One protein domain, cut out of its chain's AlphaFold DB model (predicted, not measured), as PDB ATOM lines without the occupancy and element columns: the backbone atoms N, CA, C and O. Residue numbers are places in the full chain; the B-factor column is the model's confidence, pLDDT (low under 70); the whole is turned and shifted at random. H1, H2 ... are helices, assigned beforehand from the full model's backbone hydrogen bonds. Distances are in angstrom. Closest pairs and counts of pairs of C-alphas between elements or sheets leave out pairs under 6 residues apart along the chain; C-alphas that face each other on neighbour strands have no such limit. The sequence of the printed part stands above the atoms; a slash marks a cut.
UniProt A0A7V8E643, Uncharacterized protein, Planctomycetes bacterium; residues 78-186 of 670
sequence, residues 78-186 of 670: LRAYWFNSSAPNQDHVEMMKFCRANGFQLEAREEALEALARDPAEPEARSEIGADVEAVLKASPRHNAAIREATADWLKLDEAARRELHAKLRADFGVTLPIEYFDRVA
ATOM      1  N   LEU A  78      19.304  -1.836 133.420       49.09
ATOM      2  CA  LEU A  78      18.317  -1.244 134.318       49.09
ATOM      3  C   LEU A  78      17.259  -0.447 133.550       49.09
ATOM      4  O   LEU A  78      16.068  -0.471 133.868       49.09
ATOM      5  N   ARG A  79      17.689   0.243 132.494       49.84
ATOM      6  CA  ARG A  79      16.782   0.993 131.630       49.84
ATOM      7  C   ARG A  79      15.843   0.066 130.861       49.84
ATOM      8  O   ARG A  79      14.660   0.389 130.759       49.84
ATOM      9  N   ALA A  80      16.356  -1.057 130.364       57.81
ATOM     10  CA  ALA A  80      15.555  -2.084 129.710       57.81
ATOM     11  C   ALA A  80      14.562  -2.722 130.692       57.81
ATOM     12  O   ALA A  80      13.383  -2.823 130.363       57.81
ATOM     13  N   TYR A  81      14.978  -3.035 131.927       60.47
ATOM     14  CA  TYR A  81      14.061  -3.500 132.972       60.47
ATOM     15  C   TYR A  81      12.922  -2.513 133.204       60.47
ATOM     16  O   TYR A  81      11.767  -2.906 133.151       60.47
ATOM     17  N   TRP A  82      13.213  -1.225 133.390       53.97
ATOM     18  CA  TRP A  82      12.169  -0.228 133.639       53.97
ATOM     19  C   TRP A  82      11.241   0.023 132.456       53.97
ATOM     20  O   TRP A  82      10.078   0.376 132.649       53.97
ATOM     21  N   PHE A  83      11.750  -0.093 131.233       51.94
ATOM     22  CA  PHE A  83      10.927   0.014 130.035       51.94
ATOM     23  C   PHE A  83      10.013  -1.209 129.892       51.94
ATOM     24  O   PHE A  83       8.820  -1.065 129.636       51.94
ATOM     25  N   ASN A  84      10.549  -2.401 130.151       57.78
ATOM     26  CA  ASN A  84       9.815  -3.659 130.062       57.78
ATOM     27  C   ASN A  84       8.812  -3.825 131.212       57.78
ATOM     28  O   ASN A  84       7.670  -4.198 130.960       57.78
ATOM     29  N   SER A  85       9.173  -3.425 132.437       56.94
ATOM     30  CA  SER A  85       8.260  -3.360 133.591       56.94
ATOM     31  C   SER A  85       7.148  -2.338 133.407       56.94
ATOM     32  O   SER A  85       6.114  -2.367 134.074       56.94
ATOM     33  N   SER A  86       7.362  -1.413 132.472       48.16
ATOM     34  CA  SER A  86       6.395  -0.406 132.099       48.16
ATOM     35  C   SER A  86       5.428  -0.843 131.001       48.16
ATOM     36  O   SER A  86       4.461  -0.115 130.746       48.16
ATOM     37  N   ALA A  87       5.680  -1.980 130.346       49.31
ATOM     38  CA  ALA A  87       4.934  -2.426 129.183       49.31
ATOM     39  C   ALA A  87       3.608  -3.112 129.570       49.31
ATOM     40  O   ALA A  87       3.552  -3.898 130.521       49.31
ATOM     41  N   PRO A  88       2.519  -2.869 128.816       39.94
ATOM     42  CA  PRO A  88       1.305  -3.659 128.962       39.94
ATOM     43  C   PRO A  88       1.601  -5.128 128.625       39.94
ATOM     44  O   PRO A  88       2.232  -5.415 127.611       39.94
ATOM     45  N   ASN A  89       1.110  -6.049 129.460       56.25
ATOM     46  CA  ASN A  89       1.332  -7.499 129.349       56.25
ATOM     47  C   ASN A  89       2.796  -7.945 129.516       56.25
ATOM     48  O   ASN A  89       3.265  -8.822 128.797       56.25
ATOM     49  N   GLN A  90       3.499  -7.367 130.493       71.75
ATOM     50  CA  GLN A  90       4.845  -7.789 130.891       71.75
ATOM     51  C   GLN A  90       4.948  -9.298 131.169       71.75
ATOM     52  O   GLN A  90       4.081  -9.854 131.849       71.75
ATOM     53  N   ASP A  91       6.004  -9.947 130.680       85.00
ATOM     54  CA  ASP A  91       6.360 -11.322 131.041       85.00
ATOM     55  C   ASP A  91       7.261 -11.302 132.282       85.00
ATOM     56  O   ASP A  91       8.454 -11.001 132.212       85.00
ATOM     57  N   HIS A  92       6.662 -11.603 133.432       86.56
ATOM     58  CA  HIS A  92       7.337 -11.562 134.725       86.56
ATOM     59  C   HIS A  92       8.437 -12.625 134.867       86.56
ATOM     60  O   HIS A  92       9.383 -12.425 135.623       86.56
ATOM     61  N   VAL A  93       8.369 -13.736 134.126       91.56
ATOM     62  CA  VAL A  93       9.409 -14.777 134.170       91.56
ATOM     63  C   VAL A  93      10.658 -14.281 133.457       91.56
ATOM     64  O   VAL A  93      11.769 -14.369 133.986       91.56
ATOM     65  N   GLU A  94      10.482 -13.701 132.273       90.81
ATOM     66  CA  GLU A  94      11.590 -13.132 131.508       90.81
ATOM     67  C   GLU A  94      12.180 -11.904 132.202       90.81
ATOM     68  O   GLU A  94      13.402 -11.753 132.260       90.81
ATOM     69  N   MET A  95      11.348 -11.075 132.830       84.44
ATOM     70  CA  MET A  95      11.831  -9.963 133.643       84.44
ATOM     71  C   MET A  95      12.574 -10.419 134.897       84.44
ATOM     72  O   MET A  95      13.628  -9.870 135.206       84.44
ATOM     73  N   MET A  96      12.103 -11.454 135.589       92.12
ATOM     74  CA  MET A  96      12.840 -12.055 136.701       92.12
ATOM     75  C   MET A  96      14.212 -12.566 136.241       92.12
ATOM     76  O   MET A  96      15.226 -12.258 136.872       92.12
ATOM     77  N   LYS A  97      14.268 -13.336 135.144       92.31
ATOM     78  CA  LYS A  97      15.528 -13.855 134.577       92.31
ATOM     79  C   LYS A  97      16.477 -12.715 134.224       92.31
ATOM     80  O   LYS A  97      17.665 -12.774 134.538       92.31
ATOM     81  N   PHE A  98      15.934 -11.665 133.621       85.25
ATOM     82  CA  PHE A  98      16.655 -10.450 133.295       85.25
ATOM     83  C   PHE A  98      17.232  -9.768 134.543       85.25
ATOM     84  O   PHE A  98      18.423  -9.456 134.583       85.25
ATOM     85  N   CYS A  99      16.421  -9.572 135.581       78.88
ATOM     86  CA  CYS A  99      16.842  -8.985 136.848       78.88
ATOM     87  C   CYS A  99      17.963  -9.801 137.493       78.88
ATOM     88  O   CYS A  99      18.996  -9.248 137.872       78.88
ATOM     89  N   ARG A 100      17.813 -11.129 137.520       85.56
ATOM     90  CA  ARG A 100      18.828 -12.055 138.034       85.56
ATOM     91  C   ARG A 100      20.149 -11.921 137.278       85.56
ATOM     92  O   ARG A 100      21.199 -11.798 137.907       85.56
ATOM     93  N   ALA A 101      20.101 -11.912 135.946       85.62
ATOM     94  CA  ALA A 101      21.285 -11.814 135.094       85.62
ATOM     95  C   ALA A 101      22.062 -10.499 135.284       85.62
ATOM     96  O   ALA A 101      23.258 -10.452 135.010       85.62
ATOM     97  N   ASN A 102      21.397  -9.455 135.786       76.00
ATOM     98  CA  ASN A 102      21.962  -8.118 135.958       76.00
ATOM     99  C   ASN A 102      22.137  -7.701 137.429       76.00
ATOM    100  O   ASN A 102      22.467  -6.551 137.707       76.00
ATOM    101  N   GLY A 103      21.960  -8.630 138.375       76.44
ATOM    102  CA  GLY A 103      22.202  -8.400 139.804       76.44
ATOM    103  C   GLY A 103      21.070  -7.698 140.567       76.44
ATOM    104  O   GLY A 103      21.268  -7.324 141.722       76.44
ATOM    105  N   PHE A 104      19.883  -7.548 139.977       70.06
ATOM    106  CA  PHE A 104      18.702  -6.931 140.598       70.06
ATOM    107  C   PHE A 104      17.923  -7.964 141.427       70.06
ATOM    108  O   PHE A 104      16.887  -8.479 141.014       70.06
ATOM    109  N   GLN A 105      18.469  -8.357 142.582       74.00
ATOM    110  CA  GLN A 105      17.931  -9.469 143.384       74.00
ATOM    111  C   GLN A 105      16.543  -9.190 143.983       74.00
ATOM    112  O   GLN A 105      15.738 -10.111 144.115       74.00
ATOM    113  N   LEU A 106      16.256  -7.942 144.366       59.44
ATOM    114  CA  LEU A 106      14.951  -7.575 144.923       59.44
ATOM    115  C   LEU A 106      13.881  -7.616 143.834       59.44
ATOM    116  O   LEU A 106      12.845  -8.249 144.010       59.44
ATOM    117  N   GLU A 107      14.186  -7.016 142.691       73.56
ATOM    118  CA  GLU A 107      13.342  -6.980 141.509       73.56
ATOM    119  C   GLU A 107      13.099  -8.393 140.974       73.56
ATOM    120  O   GLU A 107      11.958  -8.756 140.727       73.56
ATOM    121  N   ALA A 108      14.127  -9.246 140.883       77.62
ATOM    122  CA  ALA A 108      13.959 -10.643 140.470       77.62
ATOM    123  C   ALA A 108      12.966 -11.386 141.374       77.62
ATOM    124  O   ALA A 108      12.084 -12.094 140.889       77.62
ATOM    125  N   ARG A 109      13.062 -11.183 142.691       80.75
ATOM    126  CA  ARG A 109      12.148 -11.795 143.658       80.75
ATOM    127  C   ARG A 109      10.723 -11.239 143.555       80.75
ATOM    128  O   ARG A 109       9.773 -12.001 143.725       80.75
ATOM    129  N   GLU A 110      10.556  -9.944 143.294       74.44
ATOM    130  CA  GLU A 110       9.239  -9.330 143.062       74.44
ATOM    131  C   GLU A 110       8.591  -9.867 141.782       74.44
ATOM    132  O   GLU A 110       7.449 -10.325 141.816       74.44
ATOM    133  N   GLU A 111       9.345  -9.901 140.687       83.56
ATOM    134  CA  GLU A 111       8.914 -10.447 139.402       83.56
ATOM    135  C   GLU A 111       8.562 -11.942 139.513       83.56
ATOM    136  O   GLU A 111       7.537 -12.380 138.998       83.56
ATOM    137  N   ALA A 112       9.311 -12.723 140.296       88.31
ATOM    138  CA  ALA A 112       8.966 -14.115 140.588       88.31
ATOM    139  C   ALA A 112       7.600 -14.251 141.285       88.31
ATOM    140  O   ALA A 112       6.780 -15.086 140.907       88.31
ATOM    141  N   LEU A 113       7.311 -13.420 142.292       81.94
ATOM    142  CA  LEU A 113       6.003 -13.438 142.958       81.94
ATOM    143  C   LEU A 113       4.868 -13.032 142.009       81.94
ATOM    144  O   LEU A 113       3.754 -13.546 142.123       81.94
ATOM    145  N   GLU A 114       5.133 -12.120 141.076       78.56
ATOM    146  CA  GLU A 114       4.178 -11.722 140.044       78.56
ATOM    147  C   GLU A 114       3.947 -12.822 138.991       78.56
ATOM    148  O   GLU A 114       2.806 -13.035 138.570       78.56
ATOM    149  N   ALA A 115       4.989 -13.563 138.606       86.12
ATOM    150  CA  ALA A 115       4.881 -14.735 137.739       86.12
ATOM    151  C   ALA A 115       4.042 -15.841 138.397       86.12
ATOM    152  O   ALA A 115       3.069 -16.316 137.805       86.12
ATOM    153  N   LEU A 116       4.326 -16.159 139.665       84.56
ATOM    154  CA  LEU A 116       3.576 -17.152 140.442       84.56
ATOM    155  C   LEU A 116       2.098 -16.798 140.617       84.56
ATOM    156  O   LEU A 116       1.249 -17.682 140.723       84.56
ATOM    157  N   ALA A 117       1.772 -15.505 140.616       75.19
ATOM    158  CA  ALA A 117       0.392 -15.040 140.677       75.19
ATOM    159  C   ALA A 117      -0.427 -15.380 139.441       75.19
ATOM    160  O   ALA A 117      -1.655 -15.432 139.523       75.19
ATOM    161  N   ARG A 118       0.244 -15.577 138.310       77.25
ATOM    162  CA  ARG A 118      -0.379 -15.960 137.046       77.25
ATOM    163  C   ARG A 118      -0.338 -17.467 136.855       77.25
ATOM    164  O   ARG A 118      -1.340 -18.036 136.434       77.25
ATOM    165  N   ASP A 119       0.776 -18.091 137.220       84.75
ATOM    166  CA  ASP A 119       0.950 -19.538 137.208       84.75
ATOM    167  C   ASP A 119       1.680 -20.011 138.483       84.75
ATOM    168  O   ASP A 119       2.904 -19.922 138.576       84.75
ATOM    169  N   PRO A 120       0.959 -20.556 139.481       85.12
ATOM    170  CA  PRO A 120       1.567 -21.054 140.720       85.12
ATOM    171  C   PRO A 120       2.562 -22.214 140.528       85.12
ATOM    172  O   PRO A 120       3.307 -22.551 141.458       85.12
ATOM    173  N   ALA A 121       2.549 -22.861 139.359       88.06
ATOM    174  CA  ALA A 121       3.455 -23.945 139.005       88.06
ATOM    175  C   ALA A 121       4.707 -23.465 138.247       88.06
ATOM    176  O   ALA A 121       5.564 -24.304 137.969       88.06
ATOM    177  N   GLU A 122       4.846 -22.161 137.966       93.56
ATOM    178  CA  GLU A 122       5.920 -21.603 137.129       93.56
ATOM    179  C   GLU A 122       7.316 -21.952 137.693       93.56
ATOM    180  O   GLU A 122       7.693 -21.474 138.771       93.56
ATOM    181  N   PRO A 123       8.075 -22.847 137.037       93.44
ATOM    182  CA  PRO A 123       9.226 -23.488 137.659       93.44
ATOM    183  C   PRO A 123      10.363 -22.513 137.977       93.44
ATOM    184  O   PRO A 123      11.003 -22.649 139.028       93.44
ATOM    185  N   GLU A 124      10.615 -21.521 137.124       93.25
ATOM    186  CA  GLU A 124      11.720 -20.585 137.310       93.25
ATOM    187  C   GLU A 124      11.493 -19.618 138.479       93.25
ATOM    188  O   GLU A 124      12.421 -19.369 139.258       93.25
ATOM    189  N   ALA A 125      10.270 -19.131 138.656       91.94
ATOM    190  CA  ALA A 125       9.860 -18.293 139.769       91.94
ATOM    191  C   ALA A 125       9.821 -19.085 141.071       91.94
ATOM    192  O   ALA A 125      10.273 -18.598 142.108       91.94
ATOM    193  N   ARG A 126       9.384 -20.352 141.033       93.12
ATOM    194  CA  ARG A 126       9.482 -21.242 142.199       93.12
ATOM    195  C   ARG A 126      10.930 -21.429 142.640       93.12
ATOM    196  O   ARG A 126      11.212 -21.402 143.838       93.12
ATOM    197  N   SER A 127      11.851 -21.560 141.684       92.50
ATOM    198  CA  SER A 127      13.285 -21.627 141.967       92.50
ATOM    199  C   SER A 127      13.847 -20.316 142.530       92.50
ATOM    200  O   SER A 127      14.736 -20.384 143.374       92.50
ATOM    201  N   GLU A 128      13.368 -19.149 142.082       92.62
ATOM    202  CA  GLU A 128      13.794 -17.838 142.609       92.62
ATOM    203  C   GLU A 128      13.349 -17.631 144.063       92.62
ATOM    204  O   GLU A 128      14.099 -17.110 144.888       92.62
ATOM    205  N   ILE A 129      12.137 -18.077 144.413       89.50
ATOM    206  CA  ILE A 129      11.643 -17.997 145.794       89.50
ATOM    207  C   ILE A 129      12.350 -19.011 146.702       89.50
ATOM    208  O   ILE A 129      12.686 -18.678 147.844       89.50
ATOM    209  N   GLY A 130      12.606 -20.219 146.195       90.19
ATOM    210  CA  GLY A 130      13.335 -21.273 146.895       90.19
ATOM    211  C   GLY A 130      12.445 -22.166 147.763       90.19
ATOM    212  O   GLY A 130      11.249 -22.319 147.520       90.19
ATOM    213  N   ALA A 131      13.044 -22.792 148.781       87.00
ATOM    214  CA  ALA A 131      12.422 -23.865 149.571       87.00
ATOM    215  C   ALA A 131      11.083 -23.482 150.236       87.00
ATOM    216  O   ALA A 131      10.240 -24.351 150.458       87.00
ATOM    217  N   ASP A 132      10.858 -22.193 150.496       83.56
ATOM    218  CA  ASP A 132       9.649 -21.694 151.157       83.56
ATOM    219  C   ASP A 132       8.471 -21.458 150.199       83.56
ATOM    220  O   ASP A 132       7.395 -21.056 150.645       83.56
ATOM    221  N   VAL A 133       8.632 -21.692 148.890       88.12
ATOM    222  CA  VAL A 133       7.617 -21.329 147.888       88.12
ATOM    223  C   VAL A 133       6.239 -21.928 148.177       88.12
ATOM    224  O   VAL A 133       5.236 -21.229 148.072       88.12
ATOM    225  N   GLU A 134       6.170 -23.180 148.629       87.38
ATOM    226  CA  GLU A 134       4.898 -23.825 148.978       87.38
ATOM    227  C   GLU A 134       4.213 -23.158 150.171       87.38
ATOM    228  O   GLU A 134       3.005 -22.921 150.156       87.38
ATOM    229  N   ALA A 135       4.985 -22.791 151.195       84.81
ATOM    230  CA  ALA A 135       4.456 -22.069 152.344       84.81
ATOM    231  C   ALA A 135       3.954 -20.674 151.935       84.81
ATOM    232  O   ALA A 135       2.869 -20.262 152.351       84.81
ATOM    233  N   VAL A 136       4.702 -19.979 151.071       82.06
ATOM    234  CA  VAL A 136       4.336 -18.659 150.537       82.06
ATOM    235  C   VAL A 136       3.050 -18.732 149.712       82.06
ATOM    236  O   VAL A 136       2.139 -17.936 149.937       82.06
ATOM    237  N   LEU A 137       2.939 -19.691 148.790       84.38
ATOM    238  CA  LEU A 137       1.751 -19.862 147.951       84.38
ATOM    239  C   LEU A 137       0.527 -20.256 148.782       84.38
ATOM    240  O   LEU A 137      -0.542 -19.666 148.612       84.38
ATOM    241  N   LYS A 138       0.685 -21.191 149.728       86.12
ATOM    242  CA  LYS A 138      -0.405 -21.651 150.598       86.12
ATOM    243  C   LYS A 138      -0.959 -20.527 151.476       86.12
ATOM    244  O   LYS A 138      -2.179 -20.415 151.601       86.12
ATOM    245  N   ALA A 139      -0.085 -19.691 152.040       83.69
ATOM    246  CA  ALA A 139      -0.460 -18.596 152.936       83.69
ATOM    247  C   ALA A 139      -0.902 -17.315 152.204       83.69
ATOM    248  O   ALA A 139      -1.381 -16.379 152.847       83.69
ATOM    249  N   SER A 140      -0.742 -17.239 150.879       83.38
ATOM    250  CA  SER A 140      -1.027 -16.034 150.100       83.38
ATOM    251  C   SER A 140      -2.473 -16.011 149.583       83.38
ATOM    252  O   SER A 140      -2.831 -16.817 148.721       83.38
ATOM    253  N   PRO A 141      -3.303 -15.024 149.980       79.81
ATOM    254  CA  PRO A 141      -4.650 -14.839 149.423       79.81
ATOM    255  C   PRO A 141      -4.636 -14.566 147.908       79.81
ATOM    256  O   PRO A 141      -5.604 -14.824 147.195       79.81
ATOM    257  N   ARG A 142      -3.506 -14.085 147.379       78.06
ATOM    258  CA  ARG A 142      -3.303 -13.887 145.941       78.06
ATOM    259  C   ARG A 142      -3.271 -15.198 145.153       78.06
ATOM    260  O   ARG A 142      -3.663 -15.204 143.992       78.06
ATOM    261  N   HIS A 143      -2.853 -16.297 145.773       77.44
ATOM    262  CA  HIS A 143      -2.624 -17.579 145.096       77.44
ATOM    263  C   HIS A 143      -3.599 -18.665 145.559       77.44
ATOM    264  O   HIS A 143      -3.916 -19.580 144.804       77.44
ATOM    265  N   ASN A 144      -4.142 -18.539 146.770       84.88
ATOM    266  CA  ASN A 144      -5.033 -19.522 147.364       84.88
ATOM    267  C   ASN A 144      -6.508 -19.114 147.209       84.88
ATOM    268  O   ASN A 144      -7.007 -18.220 147.898       84.88
ATOM    269  N   ALA A 145      -7.222 -19.797 146.309       85.81
ATOM    270  CA  ALA A 145      -8.635 -19.538 146.039       85.81
ATOM    271  C   ALA A 145      -9.538 -19.775 147.261       85.81
ATOM    272  O   ALA A 145     -10.478 -19.012 147.455       85.81
ATOM    273  N   ALA A 146      -9.219 -20.754 148.114       88.06
ATOM    274  CA  ALA A 146     -10.007 -21.041 149.311       88.06
ATOM    275  C   ALA A 146      -9.941 -19.888 150.322       88.06
ATOM    276  O   ALA A 146     -10.953 -19.548 150.929       88.06
ATOM    277  N   ILE A 147      -8.783 -19.225 150.458       88.31
ATOM    278  CA  ILE A 147      -8.676 -18.017 151.291       88.31
ATOM    279  C   ILE A 147      -9.532 -16.885 150.705       88.31
ATOM    280  O   ILE A 147     -10.219 -16.194 151.456       88.31
ATOM    281  N   ARG A 148      -9.520 -16.690 149.379       87.81
ATOM    282  CA  ARG A 148     -10.331 -15.646 148.723       87.81
ATOM    283  C   ARG A 148     -11.825 -15.886 148.883       87.81
ATOM    284  O   ARG A 148     -12.551 -14.962 149.221       87.81
ATOM    285  N   GLU A 149     -12.269 -17.117 148.663       88.12
ATOM    286  CA  GLU A 149     -13.673 -17.498 148.809       88.12
ATOM    287  C   GLU A 149     -14.135 -17.321 150.258       88.12
ATOM    288  O   GLU A 149     -15.143 -16.665 150.510       88.12
ATOM    289  N   ALA A 150     -13.338 -17.791 151.221       87.88
ATOM    290  CA  ALA A 150     -13.635 -17.641 152.641       87.88
ATOM    291  C   ALA A 150     -13.701 -16.171 153.096       87.88
ATOM    292  O   ALA A 150     -14.354 -15.867 154.090       87.88
ATOM    293  N   THR A 151     -13.034 -15.259 152.383       87.25
ATOM    294  CA  THR A 151     -12.957 -13.828 152.729       87.25
ATOM    295  C   THR A 151     -13.834 -12.935 151.846       87.25
ATOM    296  O   THR A 151     -13.842 -11.720 152.034       87.25
ATOM    297  N   ALA A 152     -14.630 -13.503 150.933       83.56
ATOM    298  CA  ALA A 152     -15.477 -12.739 150.011       83.56
ATOM    299  C   ALA A 152     -16.530 -11.876 150.731       83.56
ATOM    300  O   ALA A 152     -16.771 -10.732 150.349       83.56
ATOM    301  N   ASP A 153     -17.109 -12.396 151.816       85.75
ATOM    302  CA  ASP A 153     -18.134 -11.721 152.620       85.75
ATOM    303  C   ASP A 153     -17.576 -11.086 153.904       85.75
ATOM    304  O   ASP A 153     -18.326 -10.772 154.829       85.75
ATOM    305  N   TRP A 154     -16.261 -10.858 153.970       89.50
ATOM    306  CA  TRP A 154     -15.555 -10.412 155.176       89.50
ATOM    307  C   TRP A 154     -16.203  -9.210 155.887       89.50
ATOM    308  O   TRP A 154     -16.358  -9.225 157.107       89.50
ATOM    309  N   LEU A 155     -16.652  -8.189 155.144       84.50
ATOM    310  CA  LEU A 155     -17.285  -6.995 155.733       84.50
ATOM    311  C   LEU A 155     -18.687  -7.241 156.305       84.50
ATOM    312  O   LEU A 155     -19.145  -6.436 157.112       84.50
ATOM    313  N   LYS A 156     -19.363  -8.330 155.919       88.38
ATOM    314  CA  LYS A 156     -20.680  -8.707 156.461       88.38
ATOM    315  C   LYS A 156     -20.572  -9.395 157.823       88.38
ATOM    316  O   LYS A 156     -21.567  -9.479 158.537       88.38
ATOM    317  N   LEU A 157     -19.386  -9.897 158.168       90.56
ATOM    318  CA  LEU A 157     -19.114 -10.547 159.445       90.56
ATOM    319  C   LEU A 157     -18.961  -9.507 160.559       90.56
ATOM    320  O   LEU A 157     -18.381  -8.437 160.338       90.56
ATOM    321  N   ASP A 158     -19.430  -9.849 161.760       92.69
ATOM    322  CA  ASP A 158     -19.110  -9.107 162.978       92.69
ATOM    323  C   ASP A 158     -17.661  -9.368 163.437       92.69
ATOM    324  O   ASP A 158     -16.936 -10.195 162.877       92.69
ATOM    325  N   GLU A 159     -17.200  -8.628 164.446       90.00
ATOM    326  CA  GLU A 159     -15.813  -8.711 164.911       90.00
ATOM    327  C   GLU A 159     -15.440 -10.104 165.451       90.00
ATOM    328  O   GLU A 159     -14.322 -10.575 165.223       90.00
ATOM    329  N   ALA A 160     -16.364 -10.782 166.137       94.38
ATOM    330  CA  ALA A 160     -16.119 -12.110 166.694       94.38
ATOM    331  C   ALA A 160     -15.945 -13.146 165.576       94.38
ATOM    332  O   ALA A 160     -14.952 -13.879 165.565       94.38
ATOM    333  N   ALA A 161     -16.841 -13.133 164.588       94.00
ATOM    334  CA  ALA A 161     -16.786 -14.009 163.425       94.00
ATOM    335  C   ALA A 161     -15.541 -13.750 162.557       94.00
ATOM    336  O   ALA A 161     -14.928 -14.699 162.067       94.00
ATOM    337  N   ARG A 162     -15.100 -12.490 162.408       93.88
ATOM    338  CA  ARG A 162     -13.835 -12.173 161.709       93.88
ATOM    339  C   ARG A 162     -12.621 -12.752 162.424       93.88
ATOM    340  O   ARG A 162     -11.742 -13.307 161.767       93.88
ATOM    341  N   ARG A 163     -12.557 -12.645 163.756       93.19
ATOM    342  CA  ARG A 163     -11.452 -13.207 164.551       93.19
ATOM    343  C   ARG A 163     -11.420 -14.731 164.478       93.19
ATOM    344  O   ARG A 163     -10.343 -15.305 164.331       93.19
ATOM    345  N   GLU A 164     -12.581 -15.376 164.541       95.38
ATOM    346  CA  GLU A 164     -12.693 -16.829 164.396       95.38
ATOM    347  C   GLU A 164     -12.241 -17.290 163.005       95.38
ATOM    348  O   GLU A 164     -11.388 -18.175 162.887       95.38
ATOM    349  N   LEU A 165     -12.736 -16.637 161.949       94.06
ATOM    350  CA  LEU A 165     -12.323 -16.925 160.580       94.06
ATOM    351  C   LEU A 165     -10.818 -16.700 160.389       94.06
ATOM    352  O   LEU A 165     -10.147 -17.543 159.802       94.06
ATOM    353  N   HIS A 166     -10.259 -15.606 160.913       93.94
ATOM    354  CA  HIS A 166      -8.820 -15.329 160.845       93.94
ATOM    355  C   HIS A 166      -7.981 -16.423 161.516       93.94
ATOM    356  O   HIS A 166      -7.018 -16.914 160.924       93.94
ATOM    357  N   ALA A 167      -8.380 -16.858 162.715       93.44
ATOM    358  CA  ALA A 167      -7.721 -17.949 163.427       93.44
ATOM    359  C   ALA A 167      -7.773 -19.259 162.627       93.44
ATOM    360  O   ALA A 167      -6.764 -19.962 162.527       93.44
ATOM    361  N   LYS A 168      -8.916 -19.547 161.994       94.12
ATOM    362  CA  LYS A 168      -9.076 -20.697 161.102       94.12
ATOM    363  C   LYS A 168      -8.161 -20.605 159.879       94.12
ATOM    364  O   LYS A 168      -7.433 -21.550 159.598       94.12
ATOM    365  N   LEU A 169      -8.115 -19.459 159.194       92.38
ATOM    366  CA  LEU A 169      -7.231 -19.251 158.041       92.38
ATOM    367  C   LEU A 169      -5.751 -19.430 158.411       92.38
ATOM    368  O   LEU A 169      -4.972 -19.998 157.641       92.38
ATOM    369  N   ARG A 170      -5.356 -18.985 159.608       91.00
ATOM    370  CA  ARG A 170      -4.006 -19.195 160.139       91.00
ATOM    371  C   ARG A 170      -3.706 -20.671 160.393       91.00
ATOM    372  O   ARG A 170      -2.617 -21.117 160.045       91.00
ATOM    373  N   ALA A 171      -4.644 -21.416 160.974       92.38
ATOM    374  CA  ALA A 171      -4.475 -22.843 161.246       92.38
ATOM    375  C   ALA A 171      -4.425 -23.678 159.953       92.38
ATOM    376  O   ALA A 171      -3.510 -24.480 159.769       92.38
ATOM    377  N   ASP A 172      -5.361 -23.442 159.035       91.25
ATOM    378  CA  ASP A 172      -5.544 -24.264 157.835       91.25
ATOM    379  C   ASP A 172      -4.485 -23.953 156.759       91.25
ATOM    380  O   ASP A 172      -3.969 -24.851 156.075       91.25
ATOM    381  N   PHE A 173      -4.110 -22.674 156.629       88.38
ATOM    382  CA  PHE A 173      -3.280 -22.181 155.526       88.38
ATOM    383  C   PHE A 173      -1.969 -21.509 155.946       88.38
ATOM    384  O   PHE A 173      -1.191 -21.128 155.077       88.38
ATOM    385  N   GLY A 174      -1.685 -21.380 157.245       86.69
ATOM    386  CA  GLY A 174      -0.463 -20.720 157.717       86.69
ATOM    387  C   GLY A 174      -0.455 -19.208 157.478       86.69
ATOM    388  O   GLY A 174       0.613 -18.604 157.416       86.69
ATOM    389  N   VAL A 175      -1.629 -18.584 157.326       83.69
ATOM    390  CA  VAL A 175      -1.753 -17.135 157.119       83.69
ATOM    391  C   VAL A 175      -1.134 -16.372 158.289       83.69
ATOM    392  O   VAL A 175      -1.563 -16.493 159.437       83.69
ATOM    393  N   THR A 176      -0.150 -15.531 157.980       80.62
ATOM    394  CA  THR A 176       0.485 -14.600 158.929       80.62
ATOM    395  C   THR A 176       0.013 -13.159 158.754       80.62
ATOM    396  O   THR A 176       0.363 -12.297 159.558       80.62
ATOM    397  N   LEU A 177      -0.785 -12.891 157.715       81.19
ATOM    398  CA  LEU A 177      -1.315 -11.564 157.425       81.19
ATOM    399  C   LEU A 177      -2.265 -11.103 158.540       81.19
ATOM    400  O   LEU A 177      -3.055 -11.909 159.033       81.19
ATOM    401  N   PRO A 178      -2.203  -9.825 158.939       81.31
ATOM    402  CA  PRO A 178      -3.010  -9.298 160.033       81.31
ATOM    403  C   PRO A 178      -4.485  -9.122 159.616       81.31
ATOM    404  O   PRO A 178      -4.795  -9.097 158.427       81.31
ATOM    405  N   ILE A 179      -5.412  -9.007 160.572       81.31
ATOM    406  CA  ILE A 179      -6.860  -8.839 160.300       81.31
ATOM    407  C   ILE A 179      -7.124  -7.606 159.423       81.31
ATOM    408  O   ILE A 179      -7.927  -7.648 158.492       81.31
ATOM    409  N   GLU A 180      -6.353  -6.546 159.645       79.38
ATOM    410  CA  GLU A 180      -6.407  -5.277 158.928       79.38
ATOM    411  C   GLU A 180      -6.114  -5.441 157.427       79.38
ATOM    412  O   GLU A 180      -6.627  -4.678 156.606       79.38
ATOM    413  N   TYR A 181      -5.329  -6.460 157.044       83.00
ATOM    414  CA  TYR A 181      -5.128  -6.813 155.637       83.00
ATOM    415  C   TYR A 181      -6.454  -7.213 154.984       83.00
ATOM    416  O   TYR A 181      -6.762  -6.741 153.890       83.00
ATOM    417  N   PHE A 182      -7.239  -8.063 155.647       84.25
ATOM    418  CA  PHE A 182      -8.511  -8.560 155.122       84.25
ATOM    419  C   PHE A 182      -9.578  -7.470 155.108       84.25
ATOM    420  O   PHE A 182     -10.301  -7.344 154.121       84.25
ATOM    421  N   ASP A 183      -9.606  -6.619 156.136       81.06
ATOM    422  CA  ASP A 183     -10.466  -5.439 156.145       81.06
ATOM    423  C   ASP A 183     -10.169  -4.524 154.946       81.06
ATOM    424  O   ASP A 183     -11.087  -4.124 154.229       81.06
ATOM    425  N   ARG A 184      -8.888  -4.235 154.671       84.62
ATOM    426  CA  ARG A 184      -8.484  -3.448 153.494       84.62
ATOM    427  C   ARG A 184      -8.882  -4.130 152.192       84.62
ATOM    428  O   ARG A 184      -9.424  -3.469 151.313       84.62
ATOM    429  N   VAL A 185      -8.608  -5.431 152.052       84.56
ATOM    430  CA  VAL A 185      -8.965  -6.196 150.845       84.56
ATOM    431  C   VAL A 185     -10.453  -6.069 150.560       84.56
ATOM    432  O   VAL A 185     -10.840  -5.733 149.444       84.56
ATOM    433  N   ALA A 186     -11.283  -6.280 151.575       83.88
ATOM    434  CA  ALA A 186     -12.720  -6.257 151.409       83.88
ATOM    435  C   ALA A 186     -13.255  -4.844 151.114       83.88
ATOM    436  O   ALA A 186     -14.142  -4.701 150.273       83.88
TER     437      ALA A 186
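Overview. This is residues 78 to 186 of the 670 residues of an uncharacterized protein of Planctomycetes bacterium (UniProt A0A7V8E643). You will find two clusters of helices joined through the short helix H5: at one end, with few contacts, the longest helix, H7, has H6 beside it and H8 crosswise near its first half; at the other, more closely packed, H2 and H3 lie side by side as a hairpin, H4 crosses them and H1 folds along H2. The printed part has 109 residues with eight named helices, H1 to H8 in chain order, and no named strand: all helix. It is loose, with a radius of gyration of the C-alphas of 16.5 A, and elongated, spanning 49 by 28 by 19 A.

Arrangement. Start at H7, residues 159 to 173. With residues 162 to 166 alone it only just touches H8, residues 179 to 186, with 3 pairs of C-alphas within 8 A, the closest His 166 and Ile 179 at 6.8 A; they are about perpendicular, 83 degrees. H6, residues 145 to 150, is close to H7 but not clearly touching; the closest C-alphas, Ile 147 and Leu 169, are 7.0 A apart. So is H5, residues 133 to 139, with C-alphas 139 and 173 at 5.2 A. H5 is near H3, residues 105 to 118. H3 touches H2, residues 92 to 101, in a hairpin at a shallow tilt of 19 degrees, closest C-alphas Met 96 and Ala 108 at 4.2 A. H4, residues 123 to 129, touches H3 at a steep tilt of 48 degrees, closest C-alphas Ala 112 and Ala 125 at 4.4 A. H1, residues 78 to 84, touches H2 as a hairpin, closest C-alphas Tyr 81 and Met 95 at 6.9 A. Every O i to N i+4 pair is within hydrogen-bond range in H1, H2, H4, H5, H6, H7 and H8; in H3, 9 of 10.

Along the chain. Find C-alpha 159 at (-15.813, -8.711, 164.911); from there H7 runs 20.7 A to C-alpha 173. H3 runs 20.4 A and H2 14.0 A. H1 begins at C-alpha 78, (18.317, -1.244, 134.318), and H8 ends at C-alpha 186, (-12.720, -6.257, 151.409).

Size, cuts and confidence. The C-alphas farthest apart, Arg 79 and Ala 160, stand 49.8 A apart. The printed part has no cut and no long link. The model's pLDDT is under 70 at residues 78 to 89 and 106.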